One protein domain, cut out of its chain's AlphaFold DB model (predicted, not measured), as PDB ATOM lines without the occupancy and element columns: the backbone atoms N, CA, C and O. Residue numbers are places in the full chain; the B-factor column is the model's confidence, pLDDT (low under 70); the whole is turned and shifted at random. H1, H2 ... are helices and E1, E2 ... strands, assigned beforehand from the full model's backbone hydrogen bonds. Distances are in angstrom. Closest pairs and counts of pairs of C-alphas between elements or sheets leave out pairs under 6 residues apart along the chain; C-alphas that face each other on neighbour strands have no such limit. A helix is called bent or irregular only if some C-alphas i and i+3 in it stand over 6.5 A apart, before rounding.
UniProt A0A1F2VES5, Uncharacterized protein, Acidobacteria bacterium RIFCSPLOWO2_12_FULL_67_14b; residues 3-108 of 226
ATOM      1  N   GLN A   3     247.704 153.733 112.942       93.56
ATOM      2  CA  GLN A   3     249.110 153.866 112.564       93.56
ATOM      3  C   GLN A   3     249.717 155.049 113.323       93.56
ATOM      4  O   GLN A   3     249.192 156.155 113.230       93.56
ATOM      5  N   ALA A   4     250.798 154.814 114.061       91.88
ATOM      6  CA  ALA A   4     251.533 155.831 114.810       91.88
ATOM      7  C   ALA A   4     253.001 155.402 114.940       91.88
ATOM      8  O   ALA A   4     253.276 154.205 114.964       91.88
ATOM      9  N   ASN A   5     253.935 156.356 115.017       89.69
ATOM     10  CA  ASN A   5     255.374 156.091 115.193       89.69
ATOM     11  C   ASN A   5     255.916 154.951 114.297       89.69
ATOM     12  O   ASN A   5     256.528 154.001 114.779       89.69
ATOM     13  N   ASP A   6     255.597 155.012 112.999       89.62
ATOM     14  CA  ASP A   6     255.993 154.029 111.978       89.62
ATOM     15  C   ASP A   6     255.564 152.572 112.240       89.62
ATOM     16  O   ASP A   6     256.113 151.634 111.663       89.62
ATOM     17  N   THR A   7     254.537 152.362 113.064       94.38
ATOM     18  CA  THR A   7     253.962 151.040 113.320       94.38
ATOM     19  C   THR A   7     252.437 151.075 113.470       94.38
ATOM     20  O   THR A   7     251.798 152.127 113.394       94.38
ATOM     21  N   PHE A   8     251.831 149.899 113.633       95.88
ATOM     22  CA  PHE A   8     250.402 149.697 113.804       95.88
ATOM     23  C   PHE A   8     250.064 149.240 115.218       95.88
ATOM     24  O   PHE A   8     250.740 148.392 115.798       95.88
ATOM     25  N   TYR A   9     248.945 149.752 115.718       97.25
ATOM     26  CA  TYR A   9     248.375 149.416 117.010       97.25
ATOM     27  C   TYR A   9     246.902 149.041 116.868       97.25
ATOM     28  O   TYR A   9     246.164 149.608 116.051       97.25
ATOM     29  N   TRP A  10     246.435 148.077 117.654       96.62
ATOM     30  CA  TRP A  10     245.029 147.666 117.635       96.62
ATOM     31  C   TRP A  10     244.613 146.973 118.929       96.62
ATOM     32  O   TRP A  10     245.447 146.478 119.679       96.62
ATOM     33  N   LEU A  11     243.304 146.937 119.174       95.94
ATOM     34  CA  LEU A  11     242.688 146.056 120.161       95.94
ATOM     35  C   LEU A  11     242.339 144.736 119.466       95.94
ATOM     36  O   LEU A  11     241.610 144.739 118.473       95.94
ATOM     37  N   GLY A  12     242.899 143.629 119.944       93.81
ATOM     38  CA  GLY A  12     242.594 142.285 119.468       93.81
ATOM     39  C   GLY A  12     241.257 141.763 120.001       93.81
ATOM     40  O   GLY A  12     240.727 142.244 121.005       93.81
ATOM     41  N   HIS A  13     240.711 140.744 119.334       90.38
ATOM     42  CA  HIS A  13     239.469 140.077 119.750       90.38
ATOM     43  C   HIS A  13     239.581 139.376 121.112       90.38
ATOM     44  O   HIS A  13     238.584 139.188 121.804       90.38
ATOM     45  N   ASP A  14     240.801 139.031 121.512       92.69
ATOM     46  CA  ASP A  14     241.185 138.490 122.816       92.69
ATOM     47  C   ASP A  14     241.252 139.555 123.929       92.69
ATOM     48  O   ASP A  14     241.661 139.255 125.052       92.69
ATOM     49  N   ARG A  15     240.824 140.794 123.638       92.38
ATOM     50  CA  ARG A  15     240.814 141.933 124.569       92.38
ATOM     51  C   ARG A  15     242.217 142.270 125.083       92.38
ATOM     52  O   ARG A  15     242.422 142.535 126.269       92.38
ATOM     53  N   ALA A  16     243.183 142.288 124.171       94.56
ATOM     54  CA  ALA A  16     244.527 142.795 124.412       94.56
ATOM     55  C   ALA A  16     244.884 143.889 123.397       94.56
ATOM     56  O   ALA A  16     244.510 143.801 122.228       94.56
ATOM     57  N   PHE A  17     245.597 144.932 123.830       96.06
ATOM     58  CA  PHE A  17     246.178 145.899 122.900       96.06
ATOM     59  C   PHE A  17     247.518 145.383 122.390       96.06
ATOM     60  O   PHE A  17     248.348 144.898 123.166       96.06
ATOM     61  N   TYR A  18     247.716 145.535 121.089       96.50
ATOM     62  CA  TYR A  18     248.878 145.075 120.351       96.50
ATOM     63  C   TYR A  18     249.614 146.240 119.699       96.50
ATOM     64  O   TYR A  18     248.994 147.236 119.313       96.50
ATOM     65  N   ARG A  19     250.923 146.056 119.531       96.38
ATOM     66  CA  ARG A  19     251.807 146.815 118.641       96.38
ATOM     67  C   ARG A  19     252.405 145.844 117.621       96.38
ATOM     68  O   ARG A  19     252.710 144.707 117.973       96.38
ATOM     69  N   LEU A  20     252.585 146.273 116.374       95.88
ATOM     70  CA  LEU A  20     253.339 145.502 115.389       95.88
ATOM     71  C   LEU A  20     254.844 145.756 115.568       95.88
ATOM     72  O   LEU A  20     255.306 146.893 115.516       95.88
ATOM     73  N   GLU A  21     255.632 144.708 115.758       88.38
ATOM     74  CA  GLU A  21     257.092 144.788 115.826       88.38
ATOM     75  C   GLU A  21     257.687 143.981 114.677       88.38
ATOM     76  O   GLU A  21     257.689 142.747 114.671       88.38
ATOM     77  N   GLY A  22     258.136 144.693 113.640       86.62
ATOM     78  CA  GLY A  22     258.493 144.075 112.367       86.62
ATOM     79  C   GLY A  22     257.278 143.386 111.743       86.62
ATOM     80  O   GLY A  22     256.389 144.047 111.215       86.62
ATOM     81  N   THR A  23     257.242 142.054 111.805       87.81
ATOM     82  CA  THR A  23     256.136 141.229 111.289       87.81
ATOM     83  C   THR A  23     255.336 140.523 112.384       87.81
ATOM     84  O   THR A  23     254.388 139.806 112.064       87.81
ATOM     85  N   GLN A  24     255.693 140.703 113.660       93.31
ATOM     86  CA  GLN A  24     255.063 139.999 114.775       93.31
ATOM     87  C   GLN A  24     254.231 140.948 115.649       93.31
ATOM     88  O   GLN A  24     254.697 142.030 116.002       93.31
ATOM     89  N   PRO A  25     252.995 140.566 116.012       95.44
ATOM     90  CA  PRO A  25     252.237 141.259 117.046       95.44
ATOM     91  C   PRO A  25     252.841 141.047 118.437       95.44
ATOM     92  O   PRO A  25     253.004 139.907 118.872       95.44
ATOM     93  N   THR A  26     253.058 142.135 119.169       95.31
ATOM     94  CA  THR A  26     253.472 142.124 120.578       95.31
ATOM     95  C   THR A  26     252.343 142.684 121.443       95.31
ATOM     96  O   THR A  26     251.799 143.751 121.147       95.31
ATOM     97  N   ILE A  27     251.966 141.972 122.511       94.81
ATOM     98  CA  ILE A  27     250.954 142.446 123.467       94.81
ATOM     99  C   ILE A  27     251.560 143.555 124.328       94.81
ATOM    100  O   ILE A  27     252.463 143.306 125.121       94.81
ATOM    101  N   ILE A  28     251.002 144.759 124.235       92.62
ATOM    102  CA  ILE A  28     251.428 145.926 125.023       92.62
ATOM    103  C   ILE A  28     250.526 146.178 126.233       92.62
ATOM    104  O   ILE A  28     250.906 146.884 127.161       92.62
ATOM    105  N   SER A  29     249.330 145.585 126.273       91.50
ATOM    106  CA  SER A  29     248.379 145.780 127.373       91.50
ATOM    107  C   SER A  29     248.580 144.848 128.564       91.50
ATOM    108  O   SER A  29     247.699 144.805 129.418       91.50
ATOM    109  N   VAL A  30     249.675 144.079 128.644       85.44
ATOM    110  CA  VAL A  30     249.953 143.208 129.808       85.44
ATOM    111  C   VAL A  30     249.795 143.970 131.138       85.44
ATOM    112  O   VAL A  30     249.083 143.467 132.010       85.44
ATOM    113  N   PRO A  31     250.312 145.211 131.285       75.88
ATOM    114  CA  PRO A  31     250.182 145.995 132.518       75.88
ATOM    115  C   PRO A  31     248.753 146.316 132.948       75.88
ATOM    116  O   PRO A  31     248.478 146.524 134.128       75.88
ATOM    117  N   ILE A  32     247.839 146.376 131.985       80.69
ATOM    118  CA  ILE A  32     246.462 146.826 132.185       80.69
ATOM    119  C   ILE A  32     245.449 145.734 131.831       80.69
ATOM    120  O   ILE A  32     244.252 146.005 131.743       80.69
ATOM    121  N   HIS A  33     245.914 144.494 131.634       84.38
ATOM    122  CA  HIS A  33     245.150 143.419 131.003       84.38
ATOM    123  C   HIS A  33     243.823 143.163 131.713       84.38
ATOM    124  O   HIS A  33     242.780 143.109 131.072       84.38
ATOM    125  N   ARG A  34     243.826 143.125 133.052       78.88
ATOM    126  CA  ARG A  34     242.608 142.955 133.862       78.88
ATOM    127  C   ARG A  34     241.532 143.996 133.536       78.88
ATOM    128  O   ARG A  34     240.346 143.686 133.563       78.88
ATOM    129  N   ARG A  35     241.944 145.229 133.243       84.19
ATOM    130  CA  ARG A  35     241.055 146.359 132.965       84.19
ATOM    131  C   ARG A  35     240.515 146.310 131.539       84.19
ATOM    132  O   ARG A  35     239.346 146.608 131.337       84.19
ATOM    133  N   VAL A  36     241.327 145.857 130.584       88.94
ATOM    134  CA  VAL A  36     240.880 145.601 129.204       88.94
ATOM    135  C   VAL A  36     239.905 144.419 129.158       88.94
ATOM    136  O   VAL A  36     238.860 144.504 128.518       88.94
ATOM    137  N   GLN A  37     240.177 143.350 129.912       88.62
ATOM    138  CA  GLN A  37     239.271 142.202 130.031       88.62
ATOM    139  C   GLN A  37     237.915 142.580 130.638       88.62
ATOM    140  O   GLN A  37     236.899 141.992 130.270       88.62
ATOM    141  N   ALA A  38     237.892 143.576 131.527       87.38
ATOM    142  CA  ALA A  38     236.685 144.056 132.191       87.38
ATOM    143  C   ALA A  38     235.786 144.949 131.318       87.38
ATOM    144  O   ALA A  38     234.705 145.310 131.777       87.38
ATOM    145  N   LEU A  39     236.200 145.298 130.092       89.00
ATOM    146  CA  LEU A  39     235.387 146.118 129.192       89.00
ATOM    147  C   LEU A  39     234.045 145.453 128.880       89.00
ATOM    148  O   LEU A  39     233.985 144.267 128.525       89.00
ATOM    149  N   VAL A  40     232.978 146.246 128.969       88.62
ATOM    150  CA  VAL A  40     231.618 145.792 128.661       88.62
ATOM    151  C   VAL A  40     231.418 145.666 127.150       88.62
ATOM    152  O   VAL A  40     230.849 144.675 126.698       88.62
ATOM    153  N   ALA A  41     231.921 146.635 126.377       87.50
ATOM    154  CA  ALA A  41     231.726 146.727 124.927       87.50
ATOM    155  C   ALA A  41     233.054 147.003 124.181       87.50
ATOM    156  O   ALA A  41     233.237 148.089 123.617       87.50
ATOM    157  N   PRO A  42     234.021 146.060 124.193       89.75
ATOM    158  CA  PRO A  42     235.342 146.247 123.582       89.75
ATOM    159  C   PRO A  42     235.287 146.530 122.071       89.75
ATOM    160  O   PRO A  42     236.148 147.220 121.537       89.75
ATOM    161  N   GLU A  43     234.260 146.050 121.374       88.31
ATOM    162  CA  GLU A  43     234.028 146.301 119.950       88.31
ATOM    163  C   GLU A  43     233.693 147.764 119.628       88.31
ATOM    164  O   GLU A  43     233.817 148.189 118.481       88.31
ATOM    165  N   ARG A  44     233.279 148.545 120.633       88.25
ATOM    166  CA  ARG A  44     232.970 149.975 120.496       88.25
ATOM    167  C   ARG A  44     234.168 150.869 120.797       88.25
ATOM    168  O   ARG A  44     234.019 152.091 120.783       88.25
ATOM    169  N   VAL A  45     235.327 150.284 121.097       90.75
ATOM    170  CA  VAL A  45     236.547 151.036 121.374       90.75
ATOM    171  C   VAL A  45     237.061 151.673 120.087       90.75
ATOM    172  O   VAL A  45     237.345 150.991 119.102       90.75
ATOM    173  N   ILE A  46     237.217 152.992 120.114       91.12
ATOM    174  CA  ILE A  46     237.776 153.787 119.017       91.12
ATOM    175  C   ILE A  46     239.099 154.346 119.510       91.12
ATOM    176  O   ILE A  46     239.177 154.771 120.659       91.12
ATOM    177  N   GLY A  47     240.138 154.352 118.677       92.75
ATOM    178  CA  GLY A  47     241.391 154.979 119.074       92.75
ATOM    179  C   GLY A  47     241.966 155.949 118.062       92.75
ATOM    180  O   GLY A  47     241.678 155.872 116.868       92.75
ATOM    181  N   PHE A  48     242.780 156.857 118.589       92.50
ATOM    182  CA  PHE A  48     243.306 158.031 117.906       92.50
ATOM    183  C   PHE A  48     244.816 158.142 118.139       92.50
ATOM    184  O   PHE A  48     245.272 157.969 119.271       92.50
ATOM    185  N   ASP A  49     245.577 158.435 117.079       93.88
ATOM    186  CA  ASP A  49     246.968 158.899 117.190       93.88
ATOM    187  C   ASP A  49     246.944 160.372 117.604       93.88
ATOM    188  O   ASP A  49     246.507 161.227 116.832       93.88
ATOM    189  N   CYS A  50     247.379 160.650 118.830       90.38
ATOM    190  CA  CYS A  50     247.605 161.996 119.332       90.38
ATOM    191  C   CYS A  50     249.113 162.259 119.298       90.38
ATOM    192  O   CYS A  50     249.849 162.058 120.271       90.38
ATOM    193  N   ARG A  51     249.570 162.636 118.108       88.19
ATOM    194  CA  ARG A  51     250.971 162.745 117.718       88.19
ATOM    195  C   ARG A  51     251.708 163.833 118.477       88.19
ATOM    196  O   ARG A  51     252.862 163.615 118.838       88.19
ATOM    197  N   ALA A  52     251.054 164.960 118.741       82.56
ATOM    198  CA  ALA A  52     251.634 166.067 119.491       82.56
ATOM    199  C   ALA A  52     252.073 165.653 120.905       82.56
ATOM    200  O   ALA A  52     253.071 166.165 121.408       82.56
ATOM    201  N   GLU A  53     251.369 164.703 121.532       80.19
ATOM    202  CA  GLU A  53     251.740 164.173 122.852       80.19
ATOM    203  C   GLU A  53     252.486 162.836 122.799       80.19
ATOM    204  O   GLU A  53     252.861 162.320 123.847       80.19
ATOM    205  N   HIS A  54     252.713 162.270 121.613       87.19
ATOM    206  CA  HIS A  54     253.281 160.932 121.434       87.19
ATOM    207  C   HIS A  54     252.477 159.809 122.112       87.19
ATOM    208  O   HIS A  54     253.048 158.867 122.670       87.19
ATOM    209  N   VAL A  55     251.144 159.895 122.064       89.25
ATOM    210  CA  VAL A  55     250.276 158.889 122.682       89.25
ATOM    211  C   VAL A  55     249.189 158.384 121.742       89.25
ATOM    212  O   VAL A  55     248.725 159.087 120.847       89.25
ATOM    213  N   ILE A  56     248.717 157.168 121.999       93.38
ATOM    214  CA  ILE A  56     247.462 156.661 121.448       93.38
ATOM    215  C   ILE A  56     246.403 156.700 122.535       93.38
ATOM    216  O   ILE A  56     246.625 156.214 123.644       93.38
ATOM    217  N   ARG A  57     245.235 157.247 122.203       91.88
ATOM    218  CA  ARG A  57     244.076 157.270 123.100       91.88
ATOM    219  C   ARG A  57     242.984 156.374 122.555       91.88
ATOM    220  O   ARG A  57     242.497 156.628 121.460       91.88
ATOM    221  N   TRP A  58     242.596 155.353 123.312       92.81
ATOM    222  CA  TRP A  58     241.452 154.490 123.028       92.81
ATOM    223  C   TRP A  58     240.280 154.854 123.928       92.81
ATOM    224  O   TRP A  58     240.288 154.555 125.122       92.81
ATOM    225  N   CYS A  59     239.266 155.478 123.349       90.88
ATOM    226  CA  CYS A  59     238.009 155.777 124.015       90.88
ATOM    227  C   CYS A  59     237.136 154.519 124.035       90.88
ATOM    228  O   CYS A  59     236.898 153.914 122.989       90.88
ATOM    229  N   ALA A  60     236.655 154.139 125.219       88.94
ATOM    230  CA  ALA A  60     235.695 153.066 125.447       88.94
ATOM    231  C   ALA A  60     234.359 153.679 125.912       88.94
ATOM    232  O   ALA A  60     234.129 153.815 127.118       88.94
ATOM    233  N   PRO A  61     233.455 154.060 124.983       80.44
ATOM    234  CA  PRO A  61     232.300 154.887 125.326       80.44
ATOM    235  C   PRO A  61     231.321 154.228 126.299       80.44
ATOM    236  O   PRO A  61     230.726 154.912 127.122       80.44
ATOM    237  N   GLY A  62     231.162 152.901 126.225       77.25
ATOM    238  CA  GLY A  62     230.284 152.151 127.130       77.25
ATOM    239  C   GLY A  62     230.782 152.096 128.577       77.25
ATOM    240  O   GLY A  62     229.986 151.867 129.482       77.25
ATOM    241  N   ASP A  63     232.075 152.336 128.788       79.69
ATOM    242  CA  ASP A  63     232.750 152.206 130.078       79.69
ATOM    243  C   ASP A  63     233.165 153.572 130.661       79.69
ATOM    244  O   ASP A  63     233.661 153.641 131.787       79.69
ATOM    245  N   GLY A  64     232.983 154.668 129.907       78.25
ATOM    246  CA  GLY A  64     233.395 156.015 130.321       78.25
ATOM    247  C   GLY A  64     234.903 156.135 130.570       78.25
ATOM    248  O   GLY A  64     235.340 156.947 131.388       78.25
ATOM    249  N   LEU A  65     235.701 155.299 129.900       82.25
ATOM    250  CA  LEU A  65     237.133 155.140 130.135       82.25
ATOM    251  C   LEU A  65     237.912 155.456 128.862       82.25
ATOM    252  O   LEU A  65     237.524 155.045 127.771       82.25
ATOM    253  N   ILE A  66     239.032 156.158 129.001       87.06
ATOM    254  CA  ILE A  66     239.988 156.359 127.914       87.06
ATOM    255  C   ILE A  66     241.304 155.711 128.333       87.06
ATOM    256  O   ILE A  66     241.887 156.093 129.347       87.06
ATOM    257  N   PHE A  67     241.766 154.726 127.568       89.12
ATOM    258  CA  PHE A  67     243.101 154.160 127.737       89.12
ATOM    259  C   PHE A  67     244.100 155.010 126.967       89.12
ATOM    260  O   PHE A  67     243.874 155.306 125.796       89.12
ATOM    261  N   VAL A  68     245.207 155.373 127.599       89.31
ATOM    262  CA  VAL A  68     246.249 156.199 126.992       89.31
ATOM    263  C   VAL A  68     247.554 155.417 127.019       89.31
ATOM    264  O   VAL A  68     248.006 155.018 128.092       89.31
ATOM    265  N   HIS A  69     248.144 155.185 125.851       90.25
ATOM    266  CA  HIS A  69     249.463 154.572 125.725       90.25
ATOM    267  C   HIS A  69     250.452 155.584 125.173       90.25
ATOM    268  O   HIS A  69     250.324 156.010 124.027       90.25
ATOM    269  N   ASP A  70     251.435 155.942 125.990       84.69
ATOM    270  CA  ASP A  70     252.606 156.695 125.566       84.69
ATOM    271  C   ASP A  70     253.555 155.741 124.845       84.69
ATOM    272  O   ASP A  70     254.220 154.909 125.467       84.69
ATOM    273  N   TYR A  71     253.591 155.849 123.518       86.25
ATOM    274  CA  TYR A  71     254.386 154.957 122.680       86.25
ATOM    275  C   TYR A  71     255.872 155.329 122.632       86.25
ATOM    276  O   TYR A  71     256.655 154.598 122.027       86.25
ATOM    277  N   ARG A  72     256.278 156.440 123.258       81.44
ATOM    278  CA  ARG A  72     257.686 156.821 123.417       81.44
ATOM    279  C   ARG A  72     258.282 156.223 124.687       81.44
ATOM    280  O   ARG A  72     259.433 155.791 124.669       81.44
ATOM    281  N   ASN A  73     257.506 156.206 125.765       75.44
ATOM    282  CA  ASN A  73     257.936 155.732 127.082       75.44
ATOM    283  C   ASN A  73     257.407 154.331 127.436       75.44
ATOM    284  O   ASN A  73     257.726 153.819 128.506       75.44
ATOM    285  N   ASP A  74     256.605 153.724 126.556       78.06
ATOM    286  CA  ASP A  74     255.951 152.422 126.749       78.06
ATOM    287  C   ASP A  74     255.111 152.367 128.041       78.06
ATOM    288  O   ASP A  74     255.101 151.388 128.786       78.06
ATOM    289  N   ALA A  75     254.399 153.461 128.323       78.00
ATOM    290  CA  ALA A  75     253.660 153.654 129.568       78.00
ATOM    291  C   ALA A  75     252.146 153.705 129.335       78.00
ATOM    292  O   ALA A  75     251.671 154.174 128.299       78.00
ATOM    293  N   TRP A  76     251.381 153.241 130.327       81.25
ATOM    294  CA  TRP A  76     249.921 153.308 130.324       81.25
ATOM    295  C   TRP A  76     249.398 154.293 131.368       81.25
ATOM    296  O   TRP A  76     249.758 154.239 132.548       81.25
ATOM    297  N   SER A  77     248.462 155.132 130.942       78.06
ATOM    298  CA  SER A  77     247.621 155.952 131.806       78.06
ATOM    299  C   SER A  77     246.157 155.854 131.380       78.06
ATOM    300  O   SER A  77     245.808 155.213 130.387       78.06
ATOM    301  N   PHE A  78     245.272 156.452 132.171       80.44
ATOM    302  CA  PHE A  78     243.838 156.446 131.930       80.44
ATOM    303  C   PHE A  78     243.248 157.812 132.236       80.44
ATOM    304  O   PHE A  78     243.539 158.386 133.290       80.44
ATOM    305  N   ASP A  79     242.344 158.246 131.366       73.62
ATOM    306  CA  ASP A  79     241.572 159.469 131.541       73.62
ATOM    307  C   ASP A  79     240.083 159.140 131.713       73.62
ATOM    308  O   ASP A  79     239.558 158.162 131.167       73.62
ATOM    309  N   THR A  80     239.394 159.980 132.484       65.06
ATOM    310  CA  THR A  80     237.932 159.972 132.640       65.06
ATOM    311  C   THR A  80     237.400 161.299 132.107       65.06
ATOM    312  O   THR A  80     237.159 162.234 132.871       65.06
ATOM    313  N   GLY A  81     237.336 161.410 130.783       63.41
ATOM    314  CA  GLY A  81     236.931 162.618 130.065       63.41
ATOM    315  C   GLY A  81     235.780 162.364 129.088       63.41
ATOM    316  O   GLY A  81     235.313 161.223 128.979       63.41
ATOM    317  N   PRO A  82     235.325 163.412 128.374       63.62
ATOM    318  CA  PRO A  82     234.312 163.271 127.335       63.62
ATOM    319  C   PRO A  82     234.778 162.257 126.290       63.62
ATOM    320  O   PRO A  82     235.933 162.276 125.864       63.62
ATOM    321  N   GLN A  83     233.885 161.353 125.894       75.25
ATOM    322  CA  GLN A  83     234.213 160.289 124.952       75.25
ATOM    323  C   GLN A  83     234.307 160.870 123.543       75.25
ATOM    324  O   GLN A  83     233.328 161.416 123.023       75.25
ATOM    325  N   TRP A  84     235.483 160.773 122.924       79.69
ATOM    326  CA  TRP A  84     235.677 161.289 121.574       79.69
ATOM    327  C   TRP A  84     235.282 160.256 120.532       79.69
ATOM    328  O   TRP A  84     235.523 159.057 120.676       79.69
ATOM    329  N   ASN A  85     234.709 160.750 119.443       84.50
ATOM    330  CA  ASN A  85     234.451 159.973 118.236       84.50
ATOM    331  C   ASN A  85     235.304 160.443 117.049       84.50
ATOM    332  O   ASN A  85     235.419 159.712 116.068       84.50
ATOM    333  N   ALA A  86     235.925 161.621 117.145       86.00
ATOM    334  CA  ALA A  86     236.880 162.126 116.170       86.00
ATOM    335  C   ALA A  86     237.979 162.952 116.849       86.00
ATOM    336  O   ALA A  86     237.733 163.619 117.856       86.00
ATOM    337  N   TYR A  87     239.170 162.934 116.254       89.12
ATOM    338  CA  TYR A  87     240.331 163.711 116.674       89.12
ATOM    339  C   TYR A  87     241.141 164.134 115.445       89.12
ATOM    340  O   TYR A  87     241.304 163.339 114.517       89.12
ATOM    341  N   VAL A  88     241.639 165.371 115.433       89.25
ATOM    342  CA  VAL A  88     242.542 165.874 114.393       89.25
ATOM    343  C   VAL A  88     243.530 166.885 114.964       89.25
ATOM    344  O   VAL A  88     243.182 167.724 115.795       89.25
ATOM    345  N   GLU A  89     244.760 166.832 114.466       90.06
ATOM    346  CA  GLU A  89     245.767 167.871 114.667       90.06
ATOM    347  C   GLU A  89     245.890 168.695 113.385       90.06
ATOM    348  O   GLU A  89     246.145 168.156 112.306       90.06
ATOM    349  N   HIS A  90     245.688 170.005 113.484       85.69
ATOM    350  CA  HIS A  90     245.760 170.911 112.345       85.69
ATOM    351  C   HIS A  90     246.385 172.240 112.761       85.69
ATOM    352  O   HIS A  90     245.969 172.839 113.746       85.69
ATOM    353  N   ALA A  91     247.380 172.704 111.999       86.25
ATOM    354  CA  ALA A  91     248.059 173.984 112.224       86.25
ATOM    355  C   ALA A  91     248.604 174.180 113.661       86.25
ATOM    356  O   ALA A  91     248.595 175.287 114.188       86.25
ATOM    357  N   GLY A  92     249.084 173.102 114.298       80.94
ATOM    358  CA  GLY A  92     249.587 173.130 115.680       80.94
ATOM    359  C   GLY A  92     248.492 173.131 116.753       80.94
ATOM    360  O   GLY A  92     248.799 173.102 117.941       80.94
ATOM    361  N   GLU A  93     247.223 173.124 116.351       83.25
ATOM    362  CA  GLU A  93     246.083 172.979 117.244       83.25
ATOM    363  C   GLU A  93     245.541 171.550 117.223       83.25
ATOM    364  O   GLU A  93     245.682 170.798 116.257       83.25
ATOM    365  N   ARG A  94     244.887 171.191 118.323       86.94
ATOM    366  CA  ARG A  94     244.332 169.869 118.590       86.94
ATOM    367  C   ARG A  94     242.823 170.017 118.701       86.94
ATOM    368  O   ARG A  94     242.341 170.876 119.438       86.94
ATOM    369  N   TRP A  95     242.078 169.195 117.981       83.94
ATOM    370  CA  TRP A  95     240.625 169.275 117.915       83.94
ATOM    371  C   TRP A  95     240.022 167.898 118.148       83.94
ATOM    372  O   TRP A  95     240.506 166.902 117.611       83.94
ATOM    373  N   CYS A  96     238.951 167.834 118.931       83.81
ATOM    374  CA  CYS A  96     238.187 166.613 119.141       83.81
ATOM    375  C   CYS A  96     236.691 166.881 118.995       83.81
ATOM    376  O   CYS A  96     236.204 167.980 119.249       83.81
ATOM    377  N   ALA A  97     235.948 165.867 118.573       78.00
ATOM    378  CA  ALA A  97     234.494 165.892 118.600       78.00
ATOM    379  C   ALA A  97     233.994 164.786 119.527       78.00
ATOM    380  O   ALA A  97     234.644 163.746 119.688       78.00
ATOM    381  N   SER A  98     232.837 165.026 120.136       73.56
ATOM    382  CA  SER A  98     232.098 164.023 120.894       73.56
ATOM    383  C   SER A  98     230.686 163.908 120.335       73.56
ATOM    384  O   SER A  98     230.090 164.895 119.898       73.56
ATOM    385  N   ASN A  99     230.133 162.695 120.355       61.09
ATOM    386  CA  ASN A  99     228.735 162.453 120.011       61.09
ATOM    387  C   ASN A  99     227.777 162.736 121.177       61.09
ATOM    388  O   ASN A  99     226.578 162.496 121.027       61.09
ATOM    389  N   GLU A 100     228.272 163.223 122.320       57.56
ATOM    390  CA  GLU A 100     227.437 163.630 123.445       57.56
ATOM    391  C   GLU A 100     226.635 164.894 123.071       57.56
ATOM    392  O   GLU A 100     226.989 166.030 123.355       57.56
ATOM    393  N   HIS A 101     225.524 164.645 122.374       47.31
ATOM    394  CA  HIS A 101     224.311 165.450 122.201       47.31
ATOM    395  C   HIS A 101     224.396 166.812 121.495       47.31
ATOM    396  O   HIS A 101     223.347 167.317 121.102       47.31
ATOM    397  N   THR A 102     225.569 167.398 121.257       56.28
ATOM    398  CA  THR A 102     225.647 168.765 120.697       56.28
ATOM    399  C   THR A 102     226.231 168.857 119.289       56.28
ATOM    400  O   THR A 102     226.094 169.898 118.649       56.28
ATOM    401  N   GLY A 103     226.885 167.800 118.787       59.53
ATOM    402  CA  GLY A 103     227.608 167.853 117.508       59.53
ATOM    403  C   GLY A 103     228.741 168.886 117.498       59.53
ATOM    404  O   GLY A 103     229.186 169.310 116.434       59.53
ATOM    405  N   GLN A 104     229.178 169.328 118.680       68.00
ATOM    406  CA  GLN A 104     230.194 170.357 118.817       68.00
ATOM    407  C   GLN A 104     231.583 169.789 118.539       68.00
ATOM    408  O   GLN A 104     231.925 168.662 118.909       68.00
ATOM    409  N   VAL A 105     232.386 170.622 117.884       75.19
ATOM    410  CA  VAL A 105     233.820 170.423 117.727       75.19
ATOM    411  C   VAL A 105     234.496 171.244 118.813       75.19
ATOM    412  O   VAL A 105     234.298 172.456 118.907       75.19
ATOM    413  N   TYR A 106     235.282 170.576 119.639       73.25
ATOM    414  CA  TYR A 106     235.997 171.174 120.748       73.25
ATOM    415  C   TYR A 106     237.448 171.375 120.342       73.25
ATOM    416  O   TYR A 106     238.103 170.460 119.836       73.25
ATOM    417  N   ARG A 107     237.978 172.573 120.599       76.00
ATOM    418  CA  ARG A 107     239.426 172.745 120.621       76.00
ATOM    419  C   ARG A 107     239.931 172.106 121.900       76.00
ATOM    420  O   ARG A 107     239.502 172.484 122.990       76.00
ATOM    421  N   TRP A 108     240.844 171.159 121.769       71.56
ATOM    422  CA  TRP A 108     241.550 170.636 122.916       71.56
ATOM    423  C   TRP A 108     242.336 171.777 123.551       71.56
ATOM    424  O   TRP A 108     243.232 172.367 122.946       71.56
TER     425      TRP A 108
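This is residues 3 to 108 of the 226 residues of an uncharacterized protein of Acidobacteria bacterium RIFCSPLOWO2_12_FULL_67_14b (UniProt A0A1F2VES5). Three small antiparallel sheets follow one another across the domain: E1 E2 E3 at one end, the strongly twisted E4 E5 E6 E7 in the middle and E8 E9 E10 at the other end. The last sheet packs on the middle one mainly through E8 beside E4, a sandwich only partly face to face, while E1 comes near E4 and the short helix H1 sits between the first sheet and the E6 E7 side of the middle one. The printed part has 106 residues, with one named helix and ten named strands in the order E1 E2 E3 H1 E4 E5 E6 E7 E8 E9 E10, and its class is mostly strand. It is compact, with a radius of gyration of the C-alphas of 13.8 A, and spans 39 by 32 by 19 A.

E1 is residues 7 to 11, 14.1 A long, beginning at C-alpha 7 (253.962, 151.040, 113.320). E2 is residues 17 to 21, 13.1 A, and E3 residues 24 to 27, 9.9 A. H1, residues 30 to 37, measures 10.7 A and is irregular: C-alphas 31 and 34 are 8.3 A apart. E4 is residues 46 to 50, 12.8 A; E5 residues 55 to 60, 15.9 A; E6 residues 65 to 70, 16.2 A; E7 residues 75 to 79, 13.6 A. E8 is residues 84 to 90, 16.7 A; E9 residues 93 to 98, 17.0 A; E10 residues 105 to 107, 6.7 A, ending at C-alpha 107 (239.426, 172.745, 120.621).

E1 E2 E3, E4 E5 E6 E7 and E8 E9 E10 are meanders, each strand the antiparallel neighbour of the one before. N 18 and O 10 are 2.8 A apart in the hairpin of E1 and E2, and N 21 and O 24 2.8 A in that of E2 and E3. H1 only grazes the sheet E1 E2 E3, with its residues 30 to 36. H1 is on the sheet E4 E5 E6 E7, and its closest C-alphas with E7, those of Ile 32 and Trp 76, are 7.6 A apart. In H1, 2 of 4 O i to N i+4 pairs are within hydrogen-bond range. E1 and E4 are near each other. Within hydrogen-bond range are N 59 and O 46 of E5 and E4, 2.8 A, N 58 and O 67 of E5 and E6, 2.8 A, and N 68 and O 77 of E6 and E7, 2.9 A. The sheets E4 E5 E6 E7 and E8 E9 E10 form a sandwich, two sheets face to face, with best planes 40 degrees apart. The closest C-alphas of E4 and E8, those of Phe 48 and Tyr 87, are 6.5 A apart. N 88 and O 95 of E8 and E9 are 2.9 A apart, and N 106 and O 96 of E10 and E9 2.8 A.

The two C-alphas farthest apart, those of Thr 23 and Thr 102, are 42.1 A from each other. The printed part has no cut and no long link. Mean pLDDT of the printed part is 84.6, with residues 80 to 82 and 99 to 104 under 70.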